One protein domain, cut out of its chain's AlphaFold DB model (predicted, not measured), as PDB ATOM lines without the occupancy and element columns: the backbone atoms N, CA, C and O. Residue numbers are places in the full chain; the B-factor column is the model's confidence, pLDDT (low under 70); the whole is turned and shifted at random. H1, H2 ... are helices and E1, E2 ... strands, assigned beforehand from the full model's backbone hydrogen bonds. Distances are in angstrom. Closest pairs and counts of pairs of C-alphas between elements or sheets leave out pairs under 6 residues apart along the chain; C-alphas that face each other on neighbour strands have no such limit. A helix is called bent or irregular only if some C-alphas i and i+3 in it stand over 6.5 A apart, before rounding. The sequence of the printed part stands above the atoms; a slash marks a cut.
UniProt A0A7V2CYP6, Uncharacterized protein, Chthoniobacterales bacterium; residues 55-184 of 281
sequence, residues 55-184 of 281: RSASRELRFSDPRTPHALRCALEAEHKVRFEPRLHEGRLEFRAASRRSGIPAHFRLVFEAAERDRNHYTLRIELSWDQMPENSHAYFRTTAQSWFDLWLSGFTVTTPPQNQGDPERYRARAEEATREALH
ATOM      1  N   ARG A  55     184.842 123.273  94.175       89.88
ATOM      2  CA  ARG A  55     185.133 122.947  92.769       89.88
ATOM      3  C   ARG A  55     185.959 124.042  92.088       89.88
ATOM      4  O   ARG A  55     186.073 124.074  90.864       89.88
ATOM      5  N   SER A  56     186.512 124.951  92.879       92.75
ATOM      6  CA  SER A  56     187.330 126.065  92.433       92.75
ATOM      7  C   SER A  56     188.304 126.493  93.527       92.75
ATOM      8  O   SER A  56     188.142 126.157  94.699       92.75
ATOM      9  N   ALA A  57     189.324 127.248  93.139       94.19
ATOM     10  CA  ALA A  57     190.176 127.983  94.063       94.19
ATOM     11  C   ALA A  57     190.509 129.346  93.473       94.19
ATOM     12  O   ALA A  57     190.564 129.520  92.254       94.19
ATOM     13  N   SER A  58     190.764 130.320  94.339       94.81
ATOM     14  CA  SER A  58     191.208 131.639  93.912       94.81
ATOM     15  C   SER A  58     192.295 132.177  94.827       94.81
ATOM     16  O   SER A  58     192.329 131.870  96.020       94.81
ATOM     17  N   ARG A  59     193.179 132.991  94.258       94.44
ATOM     18  CA  ARG A  59     194.206 133.725  94.995       94.44
ATOM     19  C   ARG A  59     194.240 135.158  94.488       94.44
ATOM     20  O   ARG A  59     194.280 135.395  93.282       94.44
ATOM     21  N   GLU A  60     194.221 136.100  95.420       94.69
ATOM     22  CA  GLU A  60     194.425 137.522  95.160       94.69
ATOM     23  C   GLU A  60     195.789 137.931  95.712       94.69
ATOM     24  O   GLU A  60     196.138 137.595  96.845       94.69
ATOM     25  N   LEU A  61     196.552 138.666  94.911       94.25
ATOM     26  CA  LEU A  61     197.827 139.246  95.288       94.25
ATOM     27  C   LEU A  61     197.805 140.747  95.037       94.25
ATOM     28  O   LEU A  61     197.519 141.190  93.926       94.25
ATOM     29  N   ARG A  62     198.189 141.519  96.050       94.50
ATOM     30  CA  ARG A  62     198.453 142.953  95.917       94.50
ATOM     31  C   ARG A  62     199.954 143.180  95.934       94.50
ATOM     32  O   ARG A  62     200.646 142.642  96.800       94.50
ATOM     33  N   PHE A  63     200.457 143.915  94.955       94.19
ATOM     34  CA  PHE A  63     201.891 144.092  94.760       94.19
ATOM     35  C   PHE A  63     202.213 145.438  94.119       94.19
ATOM     36  O   PHE A  63     201.359 146.074  93.496       94.19
ATOM     37  N   SER A  64     203.474 145.852  94.250       92.81
ATOM     38  CA  SER A  64     204.011 147.016  93.549       92.81
ATOM     39  C   SER A  64     205.027 146.604  92.496       92.81
ATOM     40  O   SER A  64     205.848 145.718  92.748       92.81
ATOM     41  N   ASP A  65     205.029 147.292  91.360       93.88
ATOM     42  CA  ASP A  65     205.953 147.047  90.258       93.88
ATOM     43  C   ASP A  65     206.336 148.368  89.560       93.88
ATOM     44  O   ASP A  65     205.468 149.224  89.377       93.88
ATOM     45  N   PRO A  66     207.609 148.590  89.179       94.12
ATOM     46  CA  PRO A  66     208.013 149.805  88.465       94.12
ATOM     47  C   PRO A  66     207.500 149.869  87.017       94.12
ATOM     48  O   PRO A  66     207.422 150.959  86.445       94.12
ATOM     49  N   ARG A  67     207.155 148.729  86.403       95.06
ATOM     50  CA  ARG A  67     206.660 148.664  85.020       95.06
ATOM     51  C   ARG A  67     205.336 149.414  84.886       95.06
ATOM     52  O   ARG A  67     204.543 149.456  85.820       95.06
ATOM     53  N   THR A  68     205.088 150.000  83.715       94.94
ATOM     54  CA  THR A  68     203.780 150.583  83.369       94.94
ATOM     55  C   THR A  68     202.722 149.481  83.211       94.94
ATOM     56  O   THR A  68     203.087 148.321  82.994       94.94
ATOM     57  N   PRO A  69     201.411 149.799  83.256       95.50
ATOM     58  CA  PRO A  69     200.365 148.797  83.042       95.50
ATOM     59  C   PRO A  69     200.518 148.040  81.713       95.50
ATOM     60  O   PRO A  69     200.339 146.826  81.682       95.50
ATOM     61  N   HIS A  70     200.934 148.725  80.640       93.56
ATOM     62  CA  HIS A  70     201.232 148.085  79.356       93.56
ATOM     63  C   HIS A  70     202.391 147.084  79.461       93.56
ATOM     64  O   HIS A  70     202.244 145.927  79.069       93.56
ATOM     65  N   ALA A  71     203.530 147.509  80.014       93.62
ATOM     66  CA  ALA A  71     204.717 146.664  80.115       93.62
ATOM     67  C   ALA A  71     204.494 145.456  81.038       93.62
ATOM     68  O   ALA A  71     204.931 144.347  80.727       93.62
ATOM     69  N   LEU A  72     203.780 145.648  82.153       95.12
ATOM     70  CA  LEU A  72     203.407 144.560  83.054       95.12
ATOM     71  C   LEU A  72     202.458 143.569  82.373       95.12
ATOM     72  O   LEU A  72     202.684 142.364  82.460       95.12
ATOM     73  N   ARG A  73     201.442 144.061  81.652       94.75
ATOM     74  CA  ARG A  73     200.554 143.215  80.847       94.75
ATOM     75  C   ARG A  73     201.357 142.357  79.874       94.75
ATOM     76  O   ARG A  73     201.190 141.147  79.875       94.75
ATOM     77  N   CYS A  74     202.245 142.955  79.083       92.19
ATOM     78  CA  CYS A  74     203.040 142.216  78.103       92.19
ATOM     79  C   CYS A  74     203.934 141.147  78.748       92.19
ATOM     80  O   CYS A  74     204.089 140.066  78.186       92.19
ATOM     81  N   ALA A  75     204.477 141.416  79.938       91.94
ATOM     82  CA  ALA A  75     205.232 140.420  80.691       91.94
ATOM     83  C   ALA A  75     204.348 139.248  81.158       91.94
ATOM     84  O   ALA A  75     204.743 138.096  81.004       91.94
ATOM     85  N   LEU A  76     203.141 139.526  81.666       92.88
ATOM     86  CA  LEU A  76     202.172 138.485  82.034       92.88
ATOM     87  C   LEU A  76     201.699 137.682  80.819       92.88
ATOM     88  O   LEU A  76     201.535 136.469  80.914       92.88
ATOM     89  N   GLU A  77     201.486 138.335  79.676       92.81
ATOM     90  CA  GLU A  77     201.136 137.672  78.417       92.81
ATOM     91  C   GLU A  77     202.241 136.710  77.969       92.81
ATOM     92  O   GLU A  77     201.941 135.587  77.569       92.81
ATOM     93  N   ALA A  78     203.509 137.110  78.087       89.62
ATOM     94  CA  ALA A  78     204.653 136.257  77.775       89.62
ATOM     95  C   ALA A  78     204.767 135.060  78.736       89.62
ATOM     96  O   ALA A  78     204.945 133.926  78.296       89.62
ATOM     97  N   GLU A  79     204.624 135.301  80.040       88.25
ATOM     98  CA  GLU A  79     204.740 134.274  81.081       88.25
ATOM     99  C   GLU A  79     203.588 133.264  81.025       88.25
ATOM    100  O   GLU A  79     203.787 132.047  81.078       88.25
ATOM    101  N   HIS A  80     202.360 133.760  80.890       87.88
ATOM    102  CA  HIS A  80     201.165 132.933  80.903       87.88
ATOM    103  C   HIS A  80     200.723 132.489  79.507       87.88
ATOM    104  O   HIS A  80     199.828 131.647  79.420       87.88
ATOM    105  N   LYS A  81     201.337 132.981  78.428       89.62
ATOM    106  CA  LYS A  81     200.980 132.658  77.035       89.62
ATOM    107  C   LYS A  81     199.474 132.791  76.786       89.62
ATOM    108  O   LYS A  81     198.828 131.925  76.200       89.62
ATOM    109  N   VAL A  82     198.902 133.874  77.302       91.00
ATOM    110  CA  VAL A  82     197.483 134.214  77.180       91.00
ATOM    111  C   VAL A  82     197.366 135.712  76.964       91.00
ATOM    112  O   VAL A  82     198.103 136.471  77.583       91.00
ATOM    113  N   ARG A  83     196.459 136.141  76.086       92.06
ATOM    114  CA  ARG A  83     196.211 137.562  75.826       92.06
ATOM    115  C   ARG A  83     195.405 138.177  76.962       92.06
ATOM    116  O   ARG A  83     194.397 137.614  77.382       92.06
ATOM    117  N   PHE A  84     195.843 139.345  77.415       93.31
ATOM    118  CA  PHE A  84     195.160 140.135  78.425       93.31
ATOM    119  C   PHE A  84     194.422 141.293  77.748       93.31
ATOM    120  O   PHE A  84     195.024 142.204  77.173       93.31
ATOM    121  N   GLU A  85     193.097 141.264  77.821       92.25
ATOM    122  CA  GLU A  85     192.238 142.277  77.219       92.25
ATOM    123  C   GLU A  85     191.997 143.425  78.203       92.25
ATOM    124  O   GLU A  85     191.569 143.169  79.334       92.25
ATOM    125  N   PRO A  86     192.277 144.683  77.812       93.81
ATOM    126  CA  PRO A  86     192.017 145.839  78.656       93.81
ATOM    127  C   PRO A  86     190.510 146.078  78.792       93.81
ATOM    128  O   PRO A  86     189.735 145.903  77.852       93.81
ATOM    129  N   ARG A  87     190.092 146.564  79.952       93.31
ATOM    130  CA  ARG A  87     188.732 147.019  80.202       93.31
ATOM    131  C   ARG A  87     188.751 148.110  81.258       93.31
ATOM    132  O   ARG A  87     189.368 147.946  82.303       93.31
ATOM    133  N   LEU A  88     188.018 149.191  81.020       90.81
ATOM    134  CA  LEU A  88     187.724 150.154  82.073       90.81
ATOM    135  C   LEU A  88     186.502 149.662  82.861       90.81
ATOM    136  O   LEU A  88     185.438 149.427  82.284       90.81
ATOM    137  N   HIS A  89     186.654 149.475  84.166       88.81
ATOM    138  CA  HIS A  89     185.582 149.054  85.064       88.81
ATOM    139  C   HIS A  89     185.611 149.927  86.315       88.81
ATOM    140  O   HIS A  89     186.644 150.035  86.965       88.81
ATOM    141  N   GLU A  90     184.495 150.598  86.614       87.12
ATOM    142  CA  GLU A  90     184.370 151.484  87.787       87.12
ATOM    143  C   GLU A  90     185.495 152.536  87.880       87.12
ATOM    144  O   GLU A  90     186.017 152.843  88.949       87.12
ATOM    145  N   GLY A  91     185.911 153.076  86.728       85.00
ATOM    146  CA  GLY A  91     186.988 154.069  86.642       85.00
ATOM    147  C   GLY A  91     188.401 153.501  86.806       85.00
ATOM    148  O   GLY A  91     189.359 154.270  86.796       85.00
ATOM    149  N   ARG A  92     188.548 152.177  86.918       90.81
ATOM    150  CA  ARG A  92     189.837 151.493  87.026       90.81
ATOM    151  C   ARG A  92     190.160 150.704  85.770       90.81
ATOM    152  O   ARG A  92     189.288 150.063  85.182       90.81
ATOM    153  N   LEU A  93     191.424 150.743  85.363       95.31
ATOM    154  CA  LEU A  93     191.921 149.902  84.282       95.31
ATOM    155  C   LEU A  93     192.121 148.472  84.789       95.31
ATOM    156  O   LEU A  93     192.920 148.216  85.692       95.31
ATOM    157  N   GLU A  94     191.412 147.546  84.163       96.38
ATOM    158  CA  GLU A  94     191.544 146.112  84.361       96.38
ATOM    159  C   GLU A  94     192.078 145.447  83.102       96.38
ATOM    160  O   GLU A  94     191.802 145.881  81.988       96.38
ATOM    161  N   PHE A  95     192.768 144.333  83.281       96.62
ATOM    162  CA  PHE A  95     193.084 143.404  82.218       96.62
ATOM    163  C   PHE A  95     192.561 142.026  82.581       96.62
ATOM    164  O   PHE A  95     192.778 141.553  83.701       96.62
ATOM    165  N   ARG A  96     191.881 141.373  81.640       96.12
ATOM    166  CA  ARG A  96     191.307 140.041  81.845       96.12
ATOM    167  C   ARG A  96     191.856 139.060  80.831       96.12
ATOM    168  O   ARG A  96     192.016 139.396  79.663       96.12
ATOM    169  N   ALA A  97     192.116 137.845  81.285       94.44
ATOM    170  CA  ALA A  97     192.541 136.752  80.431       94.44
ATOM    171  C   ALA A  97     191.891 135.445  80.883       94.44
ATOM    172  O   ALA A  97     191.628 135.245  82.072       94.44
ATOM    173  N   ALA A  98     191.652 134.545  79.936       92.44
ATOM    174  CA  ALA A  98     191.172 133.198  80.203       92.44
ATOM    175  C   ALA A  98     192.066 132.191  79.479       92.44
ATOM    176  O   ALA A  98     192.386 132.359  78.305       92.44
ATOM    177  N   SER A  99     192.472 131.140  80.181       89.88
ATOM    178  CA  SER A  99     193.255 130.041  79.616       89.88
ATOM    179  C   SER A  99     192.766 128.708  80.176       89.88
ATOM    180  O   SER A  99     191.942 128.673  81.089       89.88
ATOM    181  N   ARG A 100     193.280 127.601  79.645       88.00
ATOM    182  CA  ARG A 100     193.139 126.283  80.271       88.00
ATOM    183  C   ARG A 100     194.496 125.837  80.784       88.00
ATOM    184  O   ARG A 100     195.460 125.946  80.040       88.00
ATOM    185  N   ARG A 101     194.580 125.324  82.009       83.31
ATOM    186  CA  ARG A 101     195.806 124.796  82.624       83.31
ATOM    187  C   ARG A 101     195.565 123.359  83.025       83.31
ATOM    188  O   ARG A 101     194.681 123.105  83.828       83.31
ATOM    189  N   SER A 102     196.290 122.411  82.440       83.25
ATOM    190  CA  SER A 102     196.082 120.981  82.728       83.25
ATOM    191  C   SER A 102     194.616 120.556  82.566       83.25
ATOM    192  O   SER A 102     194.081 119.789  83.356       83.25
ATOM    193  N   GLY A 103     193.952 121.114  81.548       82.88
ATOM    194  CA  GLY A 103     192.540 120.866  81.252       82.88
ATOM    195  C   GLY A 103     191.542 121.741  82.014       82.88
ATOM    196  O   GLY A 103     190.409 121.855  81.554       82.88
ATOM    197  N   ILE A 104     191.940 122.418  83.097       89.06
ATOM    198  CA  ILE A 104     191.019 123.221  83.909       89.06
ATOM    199  C   ILE A 104     190.973 124.696  83.472       89.06
ATOM    200  O   ILE A 104     192.022 125.268  83.160       89.06
ATOM    201  N   PRO A 105     189.793 125.337  83.419       91.12
ATOM    202  CA  PRO A 105     189.683 126.782  83.239       91.12
ATOM    203  C   PRO A 105     190.468 127.584  84.286       91.12
ATOM    204  O   PRO A 105     190.375 127.328  85.487       91.12
ATOM    205  N   ALA A 106     191.216 128.579  83.809       91.56
ATOM    206  CA  ALA A 106     191.939 129.550  84.615       91.56
ATOM    207  C   ALA A 106     191.611 130.974  84.147       91.56
ATOM    208  O   ALA A 106     191.810 131.302  82.972       91.56
ATOM    209  N   HIS A 107     191.152 131.822  85.064       94.94
ATOM    210  CA  HIS A 107     190.833 133.225  84.819       94.94
ATOM    211  C   HIS A 107     191.813 134.131  85.553       94.94
ATOM    212  O   HIS A 107     192.074 133.951  86.739       94.94
ATOM    213  N   PHE A 108     192.330 135.129  84.847       95.38
ATOM    214  CA  PHE A 108     193.245 136.124  85.386       95.38
ATOM    215  C   PHE A 108     192.581 137.494  85.322       95.38
ATOM    216  O   PHE A 108     191.991 137.860  84.301       95.38
ATOM    217  N   ARG A 109     192.713 138.267  86.397       97.06
ATOM    218  CA  ARG A 109     192.299 139.668  86.471       97.06
ATOM    219  C   ARG A 109     193.426 140.483  87.084       97.06
ATOM    220  O   ARG A 109     193.719 140.323  88.264       97.06
ATOM    221  N   LEU A 110     194.030 141.358  86.290       97.06
ATOM    222  CA  LEU A 110     194.987 142.358  86.754       97.06
ATOM    223  C   LEU A 110     194.277 143.711  86.843       97.06
ATOM    224  O   LEU A 110     193.725 144.169  85.850       97.06
ATOM    225  N   VAL A 111     194.309 144.366  87.995       96.31
ATOM    226  CA  VAL A 111     193.753 145.708  88.205       96.31
ATOM    227  C   VAL A 111     194.899 146.672  88.459       96.31
ATOM    228  O   VAL A 111     195.759 146.401  89.296       96.31
ATOM    229  N   PHE A 112     194.917 147.795  87.743       95.25
ATOM    230  CA  PHE A 112     195.804 148.913  88.041       95.25
ATOM    231  C   PHE A 112     195.160 149.785  89.122       95.25
ATOM    232  O   PHE A 112     194.135 150.424  88.881       95.25
ATOM    233  N   GLU A 113     195.749 149.772  90.316       93.31
ATOM    234  CA  GLU A 113     195.174 150.368  91.527       93.31
ATOM    235  C   GLU A 113     195.594 151.826  91.708       93.31
ATOM    236  O   GLU A 113     194.762 152.685  91.985       93.31
ATOM    237  N   ALA A 114     196.891 152.109  91.562       92.19
ATOM    238  CA  ALA A 114     197.448 153.439  91.789       92.19
ATOM    239  C   ALA A 114     198.782 153.626  91.061       92.19
ATOM    240  O   ALA A 114     199.546 152.677  90.870       92.19
ATOM    241  N   ALA A 115     199.085 154.875  90.711       92.12
ATOM    242  CA  ALA A 115     200.346 155.275  90.102       92.12
ATOM    243  C   ALA A 115     201.147 156.152  91.067       92.12
ATOM    244  O   ALA A 115     200.653 157.183  91.509       92.12
ATOM    245  N   GLU A 116     202.395 155.794  91.344       90.50
ATOM    246  CA  GLU A 116     203.354 156.643  92.054       90.50
ATOM    247  C   GLU A 116     204.510 157.035  91.119       90.50
ATOM    248  O   GLU A 116     204.573 156.647  89.941       90.50
ATOM    249  N   ARG A 117     205.431 157.851  91.643       87.38
ATOM    250  CA  ARG A 117     206.573 158.377  90.888       87.38
ATOM    251  C   ARG A 117     207.494 157.262  90.385       87.38
ATOM    252  O   ARG A 117     207.860 157.284  89.213       87.38
ATOM    253  N   ASP A 118     207.848 156.315  91.250       88.69
ATOM    254  CA  ASP A 118     208.825 155.245  90.996       88.69
ATOM    255  C   ASP A 118     208.197 153.847  90.868       88.69
ATOM    256  O   ASP A 118     208.862 152.909  90.429       88.69
ATOM    257  N   ARG A 119     206.919 153.697  91.227       91.25
ATOM    258  CA  ARG A 119     206.212 152.414  91.239       91.25
ATOM    259  C   ARG A 119     204.748 152.551  90.852       91.25
ATOM    260  O   ARG A 119     204.165 153.633  90.871       91.25
ATOM    261  N   ASN A 120     204.154 151.429  90.502       92.88
ATOM    262  CA  ASN A 120     202.730 151.261  90.279       92.88
ATOM    263  C   ASN A 120     202.215 150.176  91.215       92.88
ATOM    264  O   ASN A 120     202.956 149.259  91.564       92.88
ATOM    265  N   HIS A 121     200.950 150.275  91.600       93.19
ATOM    266  CA  HIS A 121     200.293 149.295  92.455       93.19
ATOM    267  C   HIS A 121     199.253 148.529  91.666       93.19
ATOM    268  O   HIS A 121     198.494 149.108  90.883       93.19
ATOM    269  N   TYR A 122     199.219 147.224  91.901       94.94
ATOM    270  CA  TYR A 122     198.374 146.303  91.171       94.94
ATOM    271  C   TYR A 122     197.731 145.285  92.098       94.94
ATOM    272  O   TYR A 122     198.306 144.887  93.115       94.94
ATOM    273  N   THR A 123     196.567 144.805  91.674       95.62
ATOM    274  CA  THR A 123     195.931 143.612  92.225       95.62
ATOM    275  C   THR A 123     195.849 142.561  91.125       95.62
ATOM    276  O   THR A 123     195.219 142.800  90.099       95.62
ATOM    277  N   LEU A 124     196.473 141.398  91.317       96.00
ATOM    278  CA  LEU A 124     196.325 140.238  90.439       96.00
ATOM    279  C   LEU A 124     195.490 139.177  91.147       96.00
ATOM    280  O   LEU A 124     195.867 138.680  92.205       96.00
ATOM    281  N   ARG A 125     194.365 138.811  90.543       96.00
ATOM    282  CA  ARG A 125     193.515 137.710  90.981       96.00
ATOM    283  C   ARG A 125     193.560 136.593  89.952       96.00
ATOM    284  O   ARG A 125     193.374 136.842  88.762       96.00
ATOM    285  N   ILE A 126     193.797 135.378  90.428       95.12
ATOM    286  CA  ILE A 126     193.787 134.158  89.624       95.12
ATOM    287  C   ILE A 126     192.700 133.250  90.182       95.12
ATOM    288  O   ILE A 126     192.649 133.015  91.388       95.12
ATOM    289  N   GLU A 127     191.841 132.743  89.308       95.56
ATOM    290  CA  GLU A 127     190.785 131.796  89.645       95.56
ATOM    291  C   GLU A 127     190.943 130.536  88.810       95.56
ATOM    292  O   GLU A 127     191.192 130.601  87.608       95.56
ATOM    293  N   LEU A 128     190.780 129.393  89.456       93.69
ATOM    294  CA  LEU A 128     190.820 128.072  88.858       93.69
ATOM    295  C   LEU A 128     189.476 127.402  89.105       93.69
ATOM    296  O   LEU A 128     188.996 127.418  90.236       93.69
ATOM    297  N   SER A 129     188.888 126.800  88.074       92.75
ATOM    298  CA  SER A 129     187.657 126.010  88.194       92.75
ATOM    299  C   SER A 129     187.898 124.604  87.681       92.75
ATOM    300  O   SER A 129     188.369 124.433  86.563       92.75
ATOM    301  N   TRP A 130     187.560 123.592  88.472       92.94
ATOM    302  CA  TRP A 130     187.584 122.180  88.076       92.94
ATOM    303  C   TRP A 130     186.204 121.531  88.219       92.94
ATOM    304  O   TRP A 130     186.084 120.314  88.327       92.94
ATOM    305  N   ASP A 131     185.149 122.341  88.176       90.38
ATOM    306  CA  ASP A 131     183.749 121.918  88.123       90.38
ATOM    307  C   ASP A 131     183.453 120.934  86.983       90.38
ATOM    308  O   ASP A 131     182.673 120.002  87.162       90.38
ATOM    309  N   GLN A 132     184.119 121.117  85.841       87.50
ATOM    310  CA  GLN A 132     184.003 120.266  84.654       87.50
ATOM    311  C   GLN A 132     184.884 119.010  84.709       87.50
ATOM    312  O   GLN A 132     184.849 118.196  83.785       87.50
ATOM    313  N   MET A 133     185.709 118.850  85.748       89.19
ATOM    314  CA  MET A 133     186.579 117.684  85.883       89.19
ATOM    315  C   MET A 133     185.839 116.516  86.539       89.19
ATOM    316  O   MET A 133     184.947 116.742  87.362       89.19
ATOM    317  N   PRO A 134     186.235 115.263  86.248       89.19
ATOM    318  CA  PRO A 134     185.717 114.095  86.951       89.19
ATOM    319  C   PRO A 134     185.894 114.220  88.471       89.19
ATOM    320  O   PRO A 134     186.943 114.664  88.940       89.19
ATOM    321  N   GLU A 135     184.892 113.799  89.252       88.00
ATOM    322  CA  GLU A 135     184.886 113.963  90.719       88.00
ATOM    323  C   GLU A 135     186.107 113.329  91.401       88.00
ATOM    324  O   GLU A 135     186.664 113.890  92.345       88.00
ATOM    325  N   ASN A 136     186.601 112.207  90.866       88.56
ATOM    326  CA  ASN A 136     187.805 111.536  91.365       88.56
ATOM    327  C   ASN A 136     189.089 112.385  91.240       88.56
ATOM    328  O   ASN A 136     190.084 112.087  91.896       88.56
ATOM    329  N   SER A 137     189.072 113.447  90.432       87.44
ATOM    330  CA  SER A 137     190.202 114.354  90.213       87.44
ATOM    331  C   SER A 137     190.124 115.616  91.082       87.44
ATOM    332  O   SER A 137     191.098 116.360  91.179       87.44
ATOM    333  N   HIS A 138     188.997 115.878  91.756       90.19
ATOM    334  CA  HIS A 138     188.796 117.119  92.525       90.19
ATOM    335  C   HIS A 138     189.762 117.235  93.709       90.19
ATOM    336  O   HIS A 138     190.295 118.313  93.963       90.19
ATOM    337  N   ALA A 139     190.034 116.129  94.410       88.06
ATOM    338  CA  ALA A 139     190.990 116.110  95.521       88.06
ATOM    339  C   ALA A 139     192.416 116.473  95.063       88.06
ATOM    340  O   ALA A 139     193.132 117.208  95.748       88.06
ATOM    341  N   TYR A 140     192.804 116.006  93.875       88.75
ATOM    342  CA  TYR A 140     194.084 116.339  93.259       88.75
ATOM    343  C   TYR A 140     194.192 117.840  92.938       88.75
ATOM    344  O   TYR A 140     195.177 118.480  93.309       88.75
ATOM    345  N   PHE A 141     193.172 118.433  92.312       89.25
ATOM    346  CA  PHE A 141     193.202 119.864  91.988       89.25
ATOM    347  C   PHE A 141     193.176 120.744  93.233       89.25
ATOM    348  O   PHE A 141     193.945 121.699  93.311       89.25
ATOM    349  N   ARG A 142     192.380 120.380  94.245       88.62
ATOM    350  CA  ARG A 142     192.339 121.096  95.526       88.62
ATOM    351  C   ARG A 142     193.715 121.156  96.188       88.62
ATOM    352  O   ARG A 142     194.127 122.209  96.654       88.62
ATOM    353  N   THR A 143     194.436 120.035  96.205       87.12
ATOM    354  CA  THR A 143     195.771 119.958  96.824       87.12
ATOM    355  C   THR A 143     196.858 120.632  95.985       87.12
ATOM    356  O   THR A 143     197.794 121.202  96.540       87.12
ATOM    357  N   THR A 144     196.733 120.619  94.656       88.75
ATOM    358  CA  THR A 144     197.770 121.144  93.750       88.75
ATOM    359  C   THR A 144     197.609 122.640  93.449       88.75
ATOM    360  O   THR A 144     198.601 123.312  93.159       88.75
ATOM    361  N   ALA A 145     196.396 123.196  93.556       90.38
ATOM    362  CA  ALA A 145     196.104 124.593  93.218       90.38
ATOM    363  C   ALA A 145     197.017 125.590  93.950       90.38
ATOM    364  O   ALA A 145     197.507 126.534  93.332       90.38
ATOM    365  N   GLN A 146     197.319 125.344  95.230       88.94
ATOM    366  CA  GLN A 146     198.216 126.211  95.997       88.94
ATOM    367  C   GLN A 146     199.626 126.257  95.397       88.94
ATOM    368  O   GLN A 146     200.178 127.337  95.210       88.94
ATOM    369  N   SER A 147     200.179 125.108  95.000       88.75
ATOM    370  CA  SER A 147     201.501 125.051  94.359       88.75
ATOM    371  C   SER A 147     201.530 125.793  93.019       88.75
ATOM    372  O   SER A 147     202.559 126.359  92.647       88.75
ATOM    373  N   TRP A 148     200.414 125.818  92.285       89.94
ATOM    374  CA  TRP A 148     200.302 126.611  91.060       89.94
ATOM    375  C   TRP A 148     200.250 128.109  91.341       89.94
ATOM    376  O   TRP A 148     200.953 128.864  90.670       89.94
ATOM    377  N   PHE A 149     199.488 128.544  92.347       91.75
ATOM    378  CA  PHE A 149     199.496 129.946  92.763       91.75
ATOM    379  C   PHE A 149     200.883 130.383  93.225       91.75
ATOM    380  O   PHE A 149     201.368 131.412  92.765       91.75
ATOM    381  N   ASP A 150     201.554 129.584  94.053       89.12
ATOM    382  CA  ASP A 150     202.908 129.886  94.520       89.12
ATOM    383  C   ASP A 150     203.882 130.018  93.346       89.12
ATOM    384  O   ASP A 150     204.709 130.928  93.321       89.12
ATOM    385  N   LEU A 151     203.768 129.145  92.340       86.12
ATOM    386  CA  LEU A 151     204.572 129.228  91.127       86.12
ATOM    387  C   LEU A 151     204.307 130.539  90.372       86.12
ATOM    388  O   LEU A 151     205.245 131.310  90.167       86.12
ATOM    389  N   TRP A 152     203.054 130.806  90.002       87.75
ATOM    390  CA  TRP A 152     202.666 131.958  89.176       87.75
ATOM    391  C   TRP A 152     202.829 133.308  89.875       87.75
ATOM    392  O   TRP A 152     202.989 134.326  89.215       87.75
ATOM    393  N   LEU A 153     202.786 133.340  91.207       89.88
ATOM    394  CA  LEU A 153     202.853 134.581  91.979       89.88
ATOM    395  C   LEU A 153     204.242 134.866  92.563       89.88
ATOM    396  O   LEU A 153     204.488 135.950  93.092       89.88
ATOM    397  N   SER A 154     205.175 133.921  92.456       85.94
ATOM    398  CA  SER A 154     206.489 134.006  93.107       85.94
ATOM    399  C   SER A 154     207.397 135.158  92.654       85.94
ATOM    400  O   SER A 154     208.366 135.469  93.352       85.94
ATOM    401  N   GLY A 155     207.129 135.768  91.497       85.00
ATOM    402  CA  GLY A 155     207.907 136.886  90.952       85.00
ATOM    403  C   GLY A 155     207.524 138.263  91.505       85.00
ATOM    404  O   GLY A 155     208.242 139.231  91.259       85.00
ATOM    405  N   PHE A 156     206.422 138.372  92.250       88.25
ATOM    406  CA  PHE A 156     205.868 139.660  92.664       88.25
ATOM    407  C   PHE A 156     206.288 140.062  94.078       88.25
ATOM    408  O   PHE A 156     206.371 139.246  94.996       88.25
ATOM    409  N   THR A 157     206.523 141.362  94.263       85.12
ATOM    410  CA  THR A 157     206.804 141.937  95.583       85.12
ATOM    411  C   THR A 157     205.493 142.348  96.232       85.12
ATOM    412  O   THR A 157     204.922 143.377  95.875       85.12
ATOM    413  N   VAL A 158     205.017 141.535  97.176       88.38
ATOM    414  CA  VAL A 158     203.772 141.791  97.909       88.38
ATOM    415  C   VAL A 158     203.838 143.142  98.609       88.38
ATOM    416  O   VAL A 158     204.814 143.445  99.298       88.38
ATOM    417  N   THR A 159     202.785 143.938  98.454       81.75
ATOM    418  CA  THR A 159     202.652 145.230  99.125       81.75
ATOM    419  C   THR A 159     201.289 145.380  99.770       81.75
ATOM    420  O   THR A 159     200.278 144.827  99.336       81.75
ATOM    421  N   THR A 160     201.260 146.165 100.841       72.25
ATOM    422  CA  THR A 160     200.014 146.707 101.374       72.25
ATOM    423  C   THR A 160     199.622 147.912 100.513       72.25
ATOM    424  O   THR A 160     200.508 148.705 100.184       72.25
ATOM    425  N   PRO A 161     198.342 148.073 100.120       61.38
ATOM    426  CA  PRO A 161     197.922 149.231  99.338       61.38
ATOM    427  C   PRO A 161     198.295 150.531 100.062       61.38
ATOM    428  O   PRO A 161     198.090 150.609 101.280       61.38
ATOM    429  N   PRO A 162     198.818 151.547  99.359       63.22
ATOM    430  CA  PRO A 162     199.079 152.837  99.977       63.22
ATOM    431  C   PRO A 162     197.761 153.461 100.458       63.22
ATOM    432  O   PRO A 162     196.741 153.402  99.773       63.22
ATOM    433  N   GLN A 163     197.779 154.065 101.650       60.34
ATOM    434  CA  GLN A 163     196.619 154.777 102.209       60.34
ATOM    435  C   GLN A 163     196.263 156.033 101.395       60.34
ATOM    436  O   GLN A 163     195.101 156.432 101.360       60.34
ATOM    437  N   ASN A 164     197.251 156.622 100.712       58.72
ATOM    438  CA  ASN A 164     197.082 157.774  99.834       58.72
ATOM    439  C   ASN A 164     197.043 157.315  98.373       58.72
ATOM    440  O   ASN A 164     197.925 156.590  97.914       58.72
ATOM    441  N   GLN A 165     195.998 157.739  97.663       64.12
ATOM    442  CA  GLN A 165     195.592 157.285  96.330       64.12
ATOM    443  C   GLN A 165     196.521 157.774  95.201       64.12
ATOM    444  O   GLN A 165     196.054 158.406  94.266       64.12
ATOM    445  N   GLY A 166     197.828 157.497  95.266       76.31
ATOM    446  CA  GLY A 166     198.782 157.809  94.194       76.31
ATOM    447  C   GLY A 166     198.665 159.227  93.607       76.31
ATOM    448  O   GLY A 166     198.229 160.171  94.261       76.31
ATOM    449  N   ASP A 167     199.084 159.368  92.354       88.38
ATOM    450  CA  ASP A 167     198.940 160.563  91.522       88.38
ATOM    451  C   ASP A 167     197.841 160.298  90.464       88.38
ATOM    452  O   ASP A 167     198.061 159.494  89.548       88.38
ATOM    453  N   PRO A 168     196.646 160.917  90.581       89.56
ATOM    454  CA  PRO A 168     195.516 160.660  89.684       89.56
ATOM    455  C   PRO A 168     195.767 161.032  88.218       89.56
ATOM    456  O   PRO A 168     195.236 160.378  87.316       89.56
ATOM    457  N   GLU A 169     196.571 162.064  87.952       92.06
ATOM    458  CA  GLU A 169     196.899 162.469  86.580       92.06
ATOM    459  C   GLU A 169     197.832 161.447  85.939       92.06
ATOM    460  O   GLU A 169     197.597 160.987  84.818       92.06
ATOM    461  N   ARG A 170     198.842 161.003  86.693       92.81
ATOM    462  CA  ARG A 170     199.741 159.925  86.268       92.81
ATOM    463  C   ARG A 170     199.007 158.610  86.069       92.81
ATOM    464  O   ARG A 170     199.326 157.877  85.133       92.81
ATOM    465  N   TYR A 171     198.034 158.312  86.928       93.50
ATOM    466  CA  TYR A 171     197.157 157.161  86.760       93.50
ATOM    467  C   TYR A 171     196.441 157.224  85.413       93.50
ATOM    468  O   TYR A 171     196.560 156.294  84.615       93.50
ATOM    469  N   ARG A 172     195.753 158.339  85.137       93.50
ATOM    470  CA  ARG A 172     194.997 158.530  83.896       93.50
ATOM    471  C   ARG A 172     195.899 158.409  82.670       93.50
ATOM    472  O   ARG A 172     195.586 157.625  81.781       93.50
ATOM    473  N   ALA A 173     197.046 159.087  82.668       93.75
ATOM    474  CA  ALA A 173     197.998 159.032  81.562       93.75
ATOM    475  C   ALA A 173     198.478 157.596  81.278       93.75
ATOM    476  O   ALA A 173     198.432 157.140  80.136       93.75
ATOM    477  N   ARG A 174     198.868 156.847  82.321       94.31
ATOM    478  CA  ARG A 174     199.305 155.444  82.191       94.31
ATOM    479  C   ARG A 174     198.169 154.515  81.756       94.31
ATOM    480  O   ARG A 174     198.410 153.553  81.027       94.31
ATOM    481  N   ALA A 175     196.943 154.772  82.210       93.94
ATOM    482  CA  ALA A 175     195.780 153.974  81.842       93.94
ATOM    483  C   ALA A 175     195.368 154.195  80.376       93.94
ATOM    484  O   ALA A 175     195.075 153.235  79.661       93.94
ATOM    485  N   GLU A 176     195.391 155.446  79.913       92.75
ATOM    486  CA  GLU A 176     195.126 155.815  78.521       92.75
ATOM    487  C   GLU A 176     196.191 155.257  77.575       92.75
ATOM    488  O   GLU A 176     195.844 154.672  76.548       92.75
ATOM    489  N   GLU A 177     197.472 155.377  77.937       92.50
ATOM    490  CA  GLU A 177     198.592 154.779  77.202       92.50
ATOM    491  C   GLU A 177     198.388 153.270  77.044       92.50
ATOM    492  O   GLU A 177     198.365 152.750  75.929       92.50
ATOM    493  N   ALA A 178     198.145 152.560  78.149       92.00
ATOM    494  CA  ALA A 178     197.971 151.115  78.112       92.00
ATOM    495  C   ALA A 178     196.734 150.671  77.320       92.00
ATOM    496  O   ALA A 178     196.773 149.629  76.663       92.00
ATOM    497  N   THR A 179     195.655 151.458  77.348       90.38
ATOM    498  CA  THR A 179     194.452 151.193  76.549       90.38
ATOM    499  C   THR A 179     194.725 151.402  75.061       90.38
ATOM    500  O   THR A 179     194.381 150.544  74.254       90.38
ATOM    501  N   ARG A 180     195.400 152.495  74.687       89.12
ATOM    502  CA  ARG A 180     195.762 152.797  73.292       89.12
ATOM    503  C   ARG A 180     196.668 151.725  72.694       89.12
ATOM    504  O   ARG A 180     196.390 151.216  71.616       89.12
ATOM    505  N   GLU A 181     197.693 151.321  73.432       85.50
ATOM    506  CA  GLU A 181     198.620 150.265  73.017       85.50
ATOM    507  C   GLU A 181     197.956 148.887  72.907       85.50
ATOM    508  O   GLU A 181     198.406 148.004  72.180       85.50
ATOM    509  N   ALA A 182     196.883 148.654  73.657       80.38
ATOM    510  CA  ALA A 182     196.107 147.428  73.547       80.38
ATOM    511  C   ALA A 182     195.112 147.447  72.374       80.38
ATOM    512  O   ALA A 182     194.733 146.379  71.894       80.38
ATOM    513  N   LEU A 183     194.724 148.643  71.919       71.88
ATOM    514  CA  LEU A 183     193.895 148.889  70.739       71.88
ATOM    515  C   LEU A 183     194.686 148.916  69.432       71.88
ATOM    516  O   LEU A 183     194.060 149.041  68.387       71.88
ATOM    517  N   HIS A 184     196.016 148.819  69.462       67.19
ATOM    518  CA  HIS A 184     196.822 148.639  68.259       67.19
ATOM    519  C   HIS A 184     196.896 147.145  67.906       67.19
ATOM    520  O   HIS A 184     197.780 146.448  68.418       67.19
TER     521      HIS A 184
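Overview. This is residues 55 to 184 of the 281 residues of an uncharacterized protein of Chthoniobacterales bacterium (UniProt A0A7V2CYP6). A long, twisted sheet of five strands has three helices over one face, with H2 and H3 toward opposite ends and H1 between; the other face is bare of helices. The 130 printed residues hold E1, H1, E2, E3, E4, E5, H2, H3 in that order. The sheet, E1 - E5 - E4 - E3 - E2, is antiparallel, and the class is mixed. The whole is compact, radius of gyration of the C-alphas 15.8 A, yet elongated, 52 by 32 by 25 A.

Along the chain. E1, residues 56 to 65, begins at C-alpha 56 (187.330, 126.065, 92.433) and spans 28.1 A. H1 is residues 69 to 80, and E2 residues 85 to 89. E3, residues 92 to 101, E4, residues 104 to 115, 34.0 A, and E5, residues 120 to 129, complete a meander, E2 to E5, each strand the antiparallel neighbour of the one before. H2, residues 135 to 153, 27.4 A, has a kink of 42 degrees near residue 143 and is only just irregular: C-alphas 136 and 139 are 7.0 A apart. H3, residues 168 to 182, ends at C-alpha 182 (196.107, 147.428, 73.547).

Arrangement. E1 and E5 are antiparallel neighbours, and their N 59 and O 126 are within hydrogen-bond range at 2.9 A. In the hairpin E4 and E5, N 109 and O 125 are 2.8 A apart. H1 runs along E4 at a height over the sheet of 8.1 A. H1 touches H3 with residues 69 to 70 alone, closest C-alphas His 70 and Ala 178, 4.6 A. Every O i to N i+4 pair is within range in H1 and H3, 11 of 15 in H2.

Size, cuts and confidence. The farthest C-alphas, Asn 136 and Glu 169, are 52.0 A apart. The printed part has no cut. The link H2 to H3 is long. Residues 161 to 165 and 184 have pLDDT under 70.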